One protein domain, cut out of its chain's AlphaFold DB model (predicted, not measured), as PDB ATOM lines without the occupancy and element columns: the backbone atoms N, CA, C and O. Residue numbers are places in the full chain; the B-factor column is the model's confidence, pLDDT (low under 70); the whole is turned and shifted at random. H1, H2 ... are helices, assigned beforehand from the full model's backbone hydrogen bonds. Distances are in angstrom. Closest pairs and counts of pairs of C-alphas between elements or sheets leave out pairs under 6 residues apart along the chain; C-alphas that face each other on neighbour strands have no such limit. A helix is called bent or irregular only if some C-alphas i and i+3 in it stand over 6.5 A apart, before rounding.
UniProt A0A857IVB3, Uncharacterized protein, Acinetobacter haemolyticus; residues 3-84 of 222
ATOM      1  N   ILE A   3     183.922 234.593 218.037       89.88
ATOM      2  CA  ILE A   3     184.509 234.797 219.358       89.88
ATOM      3  C   ILE A   3     184.962 236.253 219.470       89.88
ATOM      4  O   ILE A   3     185.596 236.794 218.566       89.88
ATOM      5  N   THR A   4     184.623 236.905 220.580       93.19
ATOM      6  CA  THR A   4     185.009 238.292 220.883       93.19
ATOM      7  C   THR A   4     185.509 238.398 222.319       93.19
ATOM      8  O   THR A   4     185.183 237.555 223.156       93.19
ATOM      9  N   GLU A   5     186.241 239.462 222.654       91.25
ATOM     10  CA  GLU A   5     186.691 239.700 224.033       91.25
ATOM     11  C   GLU A   5     185.520 239.759 225.032       91.25
ATOM     12  O   GLU A   5     185.607 239.256 226.158       91.25
ATOM     13  N   GLN A   6     184.390 240.335 224.609       90.50
ATOM     14  CA  GLN A   6     183.176 240.389 225.421       90.50
ATOM     15  C   GLN A   6     182.622 238.990 225.693       90.50
ATOM     16  O   GLN A   6     182.218 238.698 226.818       90.50
ATOM     17  N   LEU A   7     182.620 238.113 224.686       89.38
ATOM     18  CA  LEU A   7     182.183 236.728 224.839       89.38
ATOM     19  C   LEU A   7     183.126 235.943 225.757       89.38
ATOM     20  O   LEU A   7     182.667 235.285 226.686       89.38
ATOM     21  N   LEU A   8     184.437 236.082 225.566       89.19
ATOM     22  CA  LEU A   8     185.446 235.455 226.421       89.19
ATOM     23  C   LEU A   8     185.328 235.924 227.875       89.19
ATOM     24  O   LEU A   8     185.461 235.125 228.799       89.19
ATOM     25  N   SER A   9     185.011 237.204 228.089       90.56
ATOM     26  CA  SER A   9     184.732 237.740 229.423       90.56
ATOM     27  C   SER A   9     183.487 237.109 230.049       90.56
ATOM     28  O   SER A   9     183.514 236.781 231.231       90.56
ATOM     29  N   LYS A  10     182.423 236.872 229.269       89.81
ATOM     30  CA  LYS A  10     181.226 236.154 229.743       89.81
ATOM     31  C   LYS A  10     181.523 234.696 230.099       89.81
ATOM     32  O   LYS A  10     180.946 234.183 231.050       89.81
ATOM     33  N   TRP A  11     182.435 234.048 229.379       89.88
ATOM     34  CA  TRP A  11     182.891 232.682 229.667       89.88
ATOM     35  C   TRP A  11     183.908 232.591 230.816       89.88
ATOM     36  O   TRP A  11     184.296 231.489 231.206       89.88
ATOM     37  N   GLY A  12     184.332 233.728 231.376       89.12
ATOM     38  CA  GLY A  12     185.264 233.777 232.501       89.12
ATOM     39  C   GLY A  12     186.729 233.577 232.109       89.12
ATOM     40  O   GLY A  12     187.497 233.031 232.898       89.12
ATOM     41  N   ALA A  13     187.132 233.990 230.903       87.50
ATOM     42  CA  ALA A  13     188.535 233.972 230.496       87.50
ATOM     43  C   ALA A  13     189.395 234.853 231.421       87.50
ATOM     44  O   ALA A  13     189.010 235.979 231.766       87.50
ATOM     45  N   CYS A  14     190.582 234.363 231.786       86.19
ATOM     46  CA  CYS A  14     191.546 235.133 232.568       86.19
ATOM     47  C   CYS A  14     192.039 236.372 231.798       86.19
ATOM     48  O   CYS A  14     191.919 236.460 230.572       86.19
ATOM     49  N   GLY A  15     192.590 237.352 232.523       85.06
ATOM     50  CA  GLY A  15     193.094 238.596 231.927       85.06
ATOM     51  C   GLY A  15     194.150 238.356 230.846       85.06
ATOM     52  O   GLY A  15     194.103 239.004 229.802       85.06
ATOM     53  N   ASP A  16     195.032 237.381 231.061       84.12
ATOM     54  CA  ASP A  16     196.082 237.034 230.104       84.12
ATOM     55  C   ASP A  16     195.516 236.354 228.857       84.12
ATOM     56  O   ASP A  16     195.808 236.801 227.755       84.12
ATOM     57  N   GLY A  17     194.610 235.380 229.002       82.44
ATOM     58  CA  GLY A  17     193.957 234.734 227.857       82.44
ATOM     59  C   GLY A  17     193.188 235.727 226.982       82.44
ATOM     60  O   GLY A  17     193.250 235.660 225.757       82.44
ATOM     61  N   LYS A  18     192.526 236.715 227.594       88.75
ATOM     62  CA  LYS A  18     191.865 237.796 226.847       88.75
ATOM     63  C   LYS A  18     192.852 238.712 226.136       88.75
ATOM     64  O   LYS A  18     192.595 239.077 224.997       88.75
ATOM     65  N   ARG A  19     193.965 239.071 226.784       87.31
ATOM     66  CA  ARG A  19     195.012 239.904 226.179       87.31
ATOM     67  C   ARG A  19     195.652 239.198 224.984       87.31
ATOM     68  O   ARG A  19     195.787 239.815 223.934       87.31
ATOM     69  N   THR A  20     195.999 237.920 225.126       85.31
ATOM     70  CA  THR A  20     196.539 237.102 224.031       85.31
ATOM     71  C   THR A  20     195.549 237.033 222.873       85.31
ATOM     72  O   THR A  20     195.918 237.267 221.724       85.31
ATOM     73  N   PHE A  21     194.263 236.817 223.170       89.94
ATOM     74  CA  PHE A  21     193.219 236.817 222.152       89.94
ATOM     75  C   PHE A  21     193.098 238.159 221.419       89.94
ATOM     76  O   PHE A  21     193.083 238.173 220.194       89.94
ATOM     77  N   THR A  22     193.020 239.291 222.125       90.94
ATOM     78  CA  THR A  22     192.809 240.605 221.490       90.94
ATOM     79  C   THR A  22     194.037 241.144 220.773       90.94
ATOM     80  O   THR A  22     193.885 241.922 219.836       90.94
ATOM     81  N   GLN A  23     195.242 240.713 221.154       89.00
ATOM     82  CA  GLN A  23     196.457 241.001 220.390       89.00
ATOM     83  C   GLN A  23     196.406 240.386 218.989       89.00
ATOM     84  O   GLN A  23     196.802 241.045 218.029       89.00
ATOM     85  N   LYS A  24     195.895 239.155 218.864       87.62
ATOM     86  CA  LYS A  24     195.798 238.449 217.577       87.62
ATOM     87  C   LYS A  24     194.494 238.746 216.827       87.62
ATOM     88  O   LYS A  24     194.485 238.837 215.605       87.62
ATOM     89  N   PHE A  25     193.402 238.950 217.559       92.50
ATOM     90  CA  PHE A  25     192.054 239.161 217.033       92.50
ATOM     91  C   PHE A  25     191.396 240.403 217.660       92.50
ATOM     92  O   PHE A  25     190.438 240.276 218.430       92.50
ATOM     93  N   PRO A  26     191.865 241.622 217.330       89.31
ATOM     94  CA  PRO A  26     191.376 242.859 217.949       89.31
ATOM     95  C   PRO A  26     189.879 243.111 217.713       89.31
ATOM     96  O   PRO A  26     189.204 243.683 218.566       89.31
ATOM     97  N   GLU A  27     189.329 242.628 216.596       91.31
ATOM     98  CA  GLU A  27     187.899 242.729 216.262       91.31
ATOM     99  C   GLU A  27     187.108 241.429 216.522       91.31
ATOM    100  O   GLU A  27     185.922 241.322 216.178       91.31
ATOM    101  N   GLY A  28     187.754 240.427 217.126       91.38
ATOM    102  CA  GLY A  28     187.256 239.057 217.244       91.38
ATOM    103  C   GLY A  28     187.384 238.246 215.949       91.38
ATOM    104  O   GLY A  28     187.624 238.789 214.874       91.38
ATOM    105  N   ALA A  29     187.196 236.934 216.046       92.00
ATOM    106  CA  ALA A  29     187.368 236.003 214.931       92.00
ATOM    107  C   ALA A  29     186.381 234.839 215.010       92.00
ATOM    108  O   ALA A  29     185.836 234.547 216.074       92.00
ATOM    109  N   GLU A  30     186.133 234.174 213.884       90.31
ATOM    110  CA  GLU A  30     185.331 232.951 213.881       90.31
ATOM    111  C   GLU A  30     186.013 231.852 214.696       90.31
ATOM    112  O   GLU A  30     187.229 231.701 214.651       90.31
ATOM    113  N   TYR A  31     185.216 231.058 215.407       85.50
ATOM    114  CA  TYR A  31     185.667 229.958 216.259       85.50
ATOM    115  C   TYR A  31     186.738 229.085 215.593       85.50
ATOM    116  O   TYR A  31     187.801 228.899 216.172       85.50
ATOM    117  N   ALA A  32     186.514 228.642 214.351       83.56
ATOM    118  CA  ALA A  32     187.477 227.815 213.624       83.56
ATOM    119  C   ALA A  32     188.833 228.518 213.421       83.56
ATOM    120  O   ALA A  32     189.875 227.895 213.574       83.56
ATOM    121  N   ALA A  33     188.830 229.826 213.147       85.94
ATOM    122  CA  ALA A  33     190.056 230.608 212.997       85.94
ATOM    123  C   ALA A  33     190.795 230.785 214.333       85.94
ATOM    124  O   ALA A  33     192.021 230.819 214.364       85.94
ATOM    125  N   VAL A  34     190.055 230.869 215.441       87.81
ATOM    126  CA  VAL A  34     190.636 230.939 216.788       87.81
ATOM    127  C   VAL A  34     191.272 229.605 217.172       87.81
ATOM    128  O   VAL A  34     192.398 229.599 217.654       87.81
ATOM    129  N   ILE A  35     190.585 228.486 216.921       86.25
ATOM    130  CA  ILE A  35     191.116 227.143 217.178       86.25
ATOM    131  C   ILE A  35     192.350 226.872 216.312       86.25
ATOM    132  O   ILE A  35     193.384 226.508 216.861       86.25
ATOM    133  N   ALA A  36     192.291 227.166 215.008       82.12
ATOM    134  CA  ALA A  36     193.435 227.026 214.106       82.12
ATOM    135  C   ALA A  36     194.650 227.848 214.568       82.12
ATOM    136  O   ALA A  36     195.771 227.354 214.571       82.12
ATOM    137  N   ALA A  37     194.428 229.085 215.022       84.44
ATOM    138  CA  ALA A  37     195.492 229.920 215.568       84.44
ATOM    139  C   ALA A  37     196.090 229.359 216.865       84.44
ATOM    140  O   ALA A  37     197.291 229.503 217.080       84.44
ATOM    141  N   CYS A  38     195.278 228.740 217.727       80.56
ATOM    142  CA  CYS A  38     195.784 228.061 218.916       80.56
ATOM    143  C   CYS A  38     196.562 226.785 218.572       80.56
ATOM    144  O   CYS A  38     197.541 226.493 219.255       80.56
ATOM    145  N   ASP A  39     196.143 226.051 217.540       72.12
ATOM    146  CA  ASP A  39     196.843 224.864 217.041       72.12
ATOM    147  C   ASP A  39     198.202 225.225 216.428       72.12
ATOM    148  O   ASP A  39     199.197 224.567 216.725       72.12
ATOM    149  N   GLU A  40     198.273 226.319 215.666       73.44
ATOM    150  CA  GLU A  40     199.506 226.828 215.053       73.44
ATOM    151  C   GLU A  40     200.508 227.378 216.084       73.44
ATOM    152  O   GLU A  40     201.710 227.161 215.966       73.44
ATOM    153  N   GLU A  41     200.030 228.074 217.120       77.62
ATOM    154  CA  GLU A  41     200.886 228.693 218.147       77.62
ATOM    155  C   GLU A  41     201.151 227.789 219.364       77.62
ATOM    156  O   GLU A  41     201.799 228.210 220.323       77.62
ATOM    157  N   GLY A  42     200.647 226.549 219.357       70.00
ATOM    158  CA  GLY A  42     200.869 225.578 220.433       70.00
ATOM    159  C   GLY A  42     200.120 225.882 221.739       70.00
ATOM    160  O   GLY A  42     200.455 225.346 222.795       70.00
ATOM    161  N   TYR A  43     199.071 226.706 221.706       80.44
ATOM    162  CA  TYR A  43     198.283 227.090 222.884       80.44
ATOM    163  C   TYR A  43     197.197 226.058 223.245       80.44
ATOM    164  O   TYR A  43     196.025 226.401 223.426       80.44
ATOM    165  N   GLN A  44     197.580 224.787 223.407       72.94
ATOM    166  CA  GLN A  44     196.658 223.651 223.588       72.94
ATOM    167  C   GLN A  44     195.749 223.778 224.826       72.94
ATOM    168  O   GLN A  44     194.555 223.474 224.772       72.94
ATOM    169  N   GLY A  45     196.262 224.324 225.934       74.19
ATOM    170  CA  GLY A  45     195.449 224.591 227.128       74.19
ATOM    171  C   GLY A  45     194.351 225.636 226.889       74.19
ATOM    172  O   GLY A  45     193.227 225.488 227.371       74.19
ATOM    173  N   TYR A  46     194.647 226.674 226.101       80.88
ATOM    174  CA  TYR A  46     193.678 227.716 225.759       80.88
ATOM    175  C   TYR A  46     192.686 227.232 224.692       80.88
ATOM    176  O   TYR A  46     191.485 227.461 224.836       80.88
ATOM    177  N   ARG A  47     193.159 226.462 223.702       86.19
ATOM    178  CA  ARG A  47     192.334 225.755 222.709       86.19
ATOM    179  C   ARG A  47     191.261 224.900 223.382       86.19
ATOM    180  O   ARG A  47     190.072 225.089 223.131       86.19
ATOM    181  N   ASN A  48     191.672 224.012 224.292       80.88
ATOM    182  CA  ASN A  48     190.769 223.108 225.010       80.88
ATOM    183  C   ASN A  48     189.791 223.867 225.907       80.88
ATOM    184  O   ASN A  48     188.624 223.490 226.027       80.88
ATOM    185  N   TRP A  49     190.235 224.967 226.516       86.50
ATOM    186  CA  TRP A  49     189.349 225.830 227.286       86.50
ATOM    187  C   TRP A  49     188.259 226.458 226.404       86.50
ATOM    188  O   TRP A  49     187.082 226.405 226.764       86.50
ATOM    189  N   ILE A  50     188.618 226.990 225.230       86.06
ATOM    190  CA  ILE A  50     187.659 227.563 224.272       86.06
ATOM    191  C   ILE A  50     186.704 226.486 223.752       86.06
ATOM    192  O   ILE A  50     185.499 226.725 223.739       86.06
ATOM    193  N   PHE A  51     187.203 225.301 223.385       83.62
ATOM    194  CA  PHE A  51     186.380 224.168 222.950       83.62
ATOM    195  C   PHE A  51     185.332 223.788 224.003       83.62
ATOM    196  O   PHE A  51     184.136 223.766 223.716       83.62
ATOM    197  N   ASN A  52     185.756 223.581 225.253       82.56
ATOM    198  CA  ASN A  52     184.852 223.195 226.336       82.56
ATOM    199  C   ASN A  52     183.781 224.261 226.613       82.56
ATOM    200  O   ASN A  52     182.627 223.928 226.883       82.56
ATOM    201  N   ARG A  53     184.134 225.549 226.537       85.12
ATOM    202  CA  ARG A  53     183.176 226.649 226.738       85.12
ATOM    203  C   ARG A  53     182.231 226.828 225.560       85.12
ATOM    204  O   ARG A  53     181.044 227.045 225.781       85.12
ATOM    205  N   ALA A  54     182.731 226.680 224.340       79.50
ATOM    206  CA  ALA A  54     181.908 226.646 223.143       79.50
ATOM    207  C   ALA A  54     180.867 225.521 223.257       79.50
ATOM    208  O   ALA A  54     179.678 225.785 223.108       79.50
ATOM    209  N   PHE A  55     181.280 224.313 223.654       76.94
ATOM    210  CA  PHE A  55     180.395 223.151 223.817       76.94
ATOM    211  C   PHE A  55     179.313 223.335 224.884       76.94
ATOM    212  O   PHE A  55     178.206 222.827 224.745       76.94
ATOM    213  N   GLN A  56     179.599 224.101 225.935       79.38
ATOM    214  CA  GLN A  56     178.630 224.411 226.992       79.38
ATOM    215  C   GLN A  56     177.599 225.478 226.599       79.38
ATOM    216  O   GLN A  56     176.573 225.606 227.267       79.38
ATOM    217  N   HIS A  57     177.874 226.277 225.567       70.25
ATOM    218  CA  HIS A  57     177.092 227.472 225.244       70.25
ATOM    219  C   HIS A  57     176.575 227.516 223.799       70.25
ATOM    220  O   HIS A  57     175.906 228.486 223.441       70.25
ATOM    221  N   LEU A  58     176.856 226.496 222.985       67.50
ATOM    222  CA  LEU A  58     176.453 226.396 221.581       67.50
ATOM    223  C   LEU A  58     175.771 225.062 221.276       67.50
ATOM    224  O   LEU A  58     175.910 224.076 221.994       67.50
ATOM    225  N   GLU A  59     175.068 225.038 220.148       70.00
ATOM    226  CA  GLU A  59     174.533 223.819 219.553       70.00
ATOM    227  C   GLU A  59     175.686 222.908 219.100       70.00
ATOM    228  O   GLU A  59     176.541 223.310 218.307       70.00
ATOM    229  N   ALA A  60     175.689 221.652 219.557       65.38
ATOM    230  CA  ALA A  60     176.760 220.689 219.275       65.38
ATOM    231  C   ALA A  60     177.056 220.533 217.771       65.38
ATOM    232  O   ALA A  60     178.205 220.342 217.377       65.38
ATOM    233  N   LYS A  61     176.034 220.674 216.918       70.81
ATOM    234  CA  LYS A  61     176.168 220.587 215.458       70.81
ATOM    235  C   LYS A  61     177.114 221.645 214.881       70.81
ATOM    236  O   LYS A  61     177.879 221.334 213.976       70.81
ATOM    237  N   GLU A  62     177.085 222.875 215.392       67.31
ATOM    238  CA  GLU A  62     177.923 223.965 214.874       67.31
ATOM    239  C   GLU A  62     179.403 223.757 215.208       67.31
ATOM    240  O   GLU A  62     180.275 224.088 214.406       67.31
ATOM    241  N   ILE A  63     179.685 223.165 216.370       69.62
ATOM    242  CA  ILE A  63     181.047 222.833 216.805       69.62
ATOM    243  C   ILE A  63     181.583 221.654 216.003       69.62
ATOM    244  O   ILE A  63     182.709 221.706 215.522       69.62
ATOM    245  N   VAL A  64     180.766 220.614 215.814       68.69
ATOM    246  CA  VAL A  64     181.153 219.429 215.040       68.69
ATOM    247  C   VAL A  64     181.487 219.800 213.596       68.69
ATOM    248  O   VAL A  64     182.506 219.348 213.086       68.69
ATOM    249  N   GLU A  65     180.684 220.644 212.941       74.62
ATOM    250  CA  GLU A  65     180.985 221.105 211.577       74.62
ATOM    251  C   GLU A  65     182.261 221.961 211.522       74.62
ATOM    252  O   GLU A  65     183.059 221.816 210.596       74.62
ATOM    253  N   ALA A  66     182.499 222.811 212.527       69.06
ATOM    254  CA  ALA A  66     183.705 223.631 212.591       69.06
ATOM    255  C   ALA A  66     184.981 222.801 212.829       69.06
ATOM    256  O   ALA A  66     185.961 222.990 212.115       69.06
ATOM    257  N   GLU A  67     184.972 221.860 213.778       70.62
ATOM    258  CA  GLU A  67     186.107 220.960 214.041       70.62
ATOM    259  C   GLU A  67     186.357 220.026 212.851       70.62
ATOM    260  O   GLU A  67     187.498 219.832 212.434       70.62
ATOM    261  N   LYS A  68     185.297 219.513 212.215       66.94
ATOM    262  CA  LYS A  68     185.417 218.699 210.999       66.94
ATOM    263  C   LYS A  68     186.089 219.460 209.856       66.94
ATOM    264  O   LYS A  68     186.865 218.861 209.115       66.94
ATOM    265  N   ALA A  69     185.823 220.758 209.714       69.88
ATOM    266  CA  ALA A  69     186.465 221.602 208.708       69.88
ATOM    267  C   ALA A  69     187.961 221.858 208.986       69.88
ATOM    268  O   ALA A  69     188.692 222.209 208.063       69.88
ATOM    269  N   LEU A  70     188.425 221.654 210.225       66.31
ATOM    270  CA  LEU A  70     189.832 221.795 210.615       66.31
ATOM    271  C   LEU A  70     190.645 220.509 210.409       66.31
ATOM    272  O   LEU A  70     191.861 220.588 210.254       66.31
ATOM    273  N   ILE A  71     189.996 219.341 210.333       48.16
ATOM    274  CA  ILE A  71     190.666 218.048 210.102       48.16
ATOM    275  C   ILE A  71     191.526 218.062 208.821       48.16
ATOM    276  O   ILE A  71     192.694 217.687 208.911       48.16
ATOM    277  N   PRO A  72     191.031 218.518 207.648       48.28
ATOM    278  CA  PRO A  72     191.851 218.577 206.440       48.28
ATOM    279  C   PRO A  72     193.054 219.508 206.580       48.28
ATOM    280  O   PRO A  72     194.112 219.176 206.069       48.28
ATOM    281  N   VAL A  73     192.920 220.625 207.305       55.88
ATOM    282  CA  VAL A  73     194.011 221.589 207.530       55.88
ATOM    283  C   VAL A  73     195.068 221.014 208.468       55.88
ATOM    284  O   VAL A  73     196.250 221.179 208.209       55.88
ATOM    285  N   ALA A  74     194.673 220.295 209.521       48.31
ATOM    286  CA  ALA A  74     195.608 219.601 210.407       48.31
ATOM    287  C   ALA A  74     196.354 218.467 209.679       48.31
ATOM    288  O   ALA A  74     197.550 218.272 209.884       48.31
ATOM    289  N   ILE A  75     195.656 217.751 208.791       42.66
ATOM    290  CA  ILE A  75     196.254 216.741 207.909       42.66
ATOM    291  C   ILE A  75     197.206 217.405 206.909       42.66
ATOM    292  O   ILE A  75     198.326 216.940 206.750       42.66
ATOM    293  N   GLU A  76     196.796 218.503 206.270       48.22
ATOM    294  CA  GLU A  76     197.608 219.253 205.310       48.22
ATOM    295  C   GLU A  76     198.820 219.891 205.984       48.22
ATOM    296  O   GLU A  76     199.902 219.794 205.440       48.22
ATOM    297  N   GLN A  77     198.706 220.457 207.186       48.94
ATOM    298  CA  GLN A  77     199.849 220.943 207.967       48.94
ATOM    299  C   GLN A  77     200.787 219.797 208.368       48.94
ATOM    300  O   GLN A  77     202.001 219.932 208.236       48.94
ATOM    301  N   GLY A  78     200.239 218.646 208.777       40.22
ATOM    302  CA  GLY A  78     201.009 217.421 209.011       40.22
ATOM    303  C   GLY A  78     201.743 216.921 207.760       40.22
ATOM    304  O   GLY A  78     202.885 216.481 207.852       40.22
ATOM    305  N   LEU A  79     201.118 217.037 206.586       39.00
ATOM    306  CA  LEU A  79     201.698 216.702 205.282       39.00
ATOM    307  C   LEU A  79     202.673 217.778 204.784       39.00
ATOM    308  O   LEU A  79     203.665 217.461 204.147       39.00
ATOM    309  N   LYS A  80     202.450 219.043 205.118       39.66
ATOM    310  CA  LYS A  80     203.281 220.183 204.730       39.66
ATOM    311  C   LYS A  80     204.598 220.201 205.500       39.66
ATOM    312  O   LYS A  80     205.614 220.583 204.937       39.66
ATOM    313  N   ILE A  81     204.624 219.656 206.721       40.47
ATOM    314  CA  ILE A  81     205.870 219.276 207.414       40.47
ATOM    315  C   ILE A  81     206.680 218.260 206.585       40.47
ATOM    316  O   ILE A  81     207.907 218.288 206.618       40.47
ATOM    317  N   LEU A  82     206.018 217.399 205.804       37.00
ATOM    318  CA  LEU A  82     206.671 216.442 204.903       37.00
ATOM    319  C   LEU A  82     207.076 217.067 203.550       37.00
ATOM    320  O   LEU A  82     207.958 216.520 202.893       37.00
ATOM    321  N   GLU A  83     206.473 218.191 203.136       35.56
ATOM    322  CA  GLU A  83     206.717 218.851 201.836       35.56
ATOM    323  C   GLU A  83     207.635 220.092 201.900       35.56
ATOM    324  O   GLU A  83     208.402 220.329 200.969       35.56
ATOM    325  N   GLU A  84     207.593 220.895 202.969       36.31
ATOM    326  CA  GLU A  84     208.368 222.149 203.091       36.31
ATOM    327  C   GLU A  84     209.768 221.955 203.676       36.31
ATOM    328  O   GLU A  84     210.573 222.889 203.723       36.31
TER     329      GLU A  84
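AT A GLANCE: This is residues 3 to 84 of the 222 residues of an uncharacterized protein of Acinetobacter haemolyticus (UniProt A0A857IVB3). Two helical hairpins, H1 with H2 and H3 with H4, set crosswise and loosely joined, are followed by a long last helix, H5, which folds back from the end of H4 past H3 and runs on nearly straight as an arm. Residues 78 to 84, of which 78 to 83 belong to H5, stick out free of the rest. The printed part has 82 residues with five named helices, H1 to H5 in chain order, and no named strand; the class is all helix. The whole is compact, with a radius of gyration of the C-alphas of 13.3 A and spans of 41 by 29 by 21 A.

HOW THE PARTS SIT: H1, residues 5 to 10, touches H2, residues 15 to 24, opposite ways at a shallow tilt of 31 degrees; the closest C-alphas, Glu 5 and Lys 18, are 6.2 A apart. H3, residues 31 to 40, touches residues 44 to 50 alone of H4, residues 44 to 57, opposite ways at 16 degrees, a shallow tilt, closest at C-alphas 38 and 47, 5.6 A. H2 and H4 are close but not clearly touching, about perpendicular at 83 degrees, with C-alphas 17 and 46 closest at 7.3 A. H5, residues 60 to 83, is one helix by its hydrogen bonds but bent: C-alphas 69 and 72 are 6.6 A apart, and arms H5a, residues 60 to 69, and H5b, residues 72 to 83, stand at 21 degrees. H5a and H3 touch only at their ends, closest at C-alphas 66 and 32, 5.7 A. H5b is near H3. Every O i to N i+4 pair is within hydrogen-bond range in H1, H2, H3, H4 and H5a, and 7 of 8 in H5b.

IN THESE COORDINATES: H1 begins at C-alpha 5 (186.691, 239.700, 224.033). H4 measures 20.0 A, H5a 14.4 A and H5b 15.6 A, ending at C-alpha 83 (206.717, 218.851, 201.836).

THE WHOLE: The C-alphas farthest apart, Lys 10 and Glu 83, are 41.6 A apart. The printed part has no cut and no long link. Residues 68 to 84 are among those with pLDDT under 70.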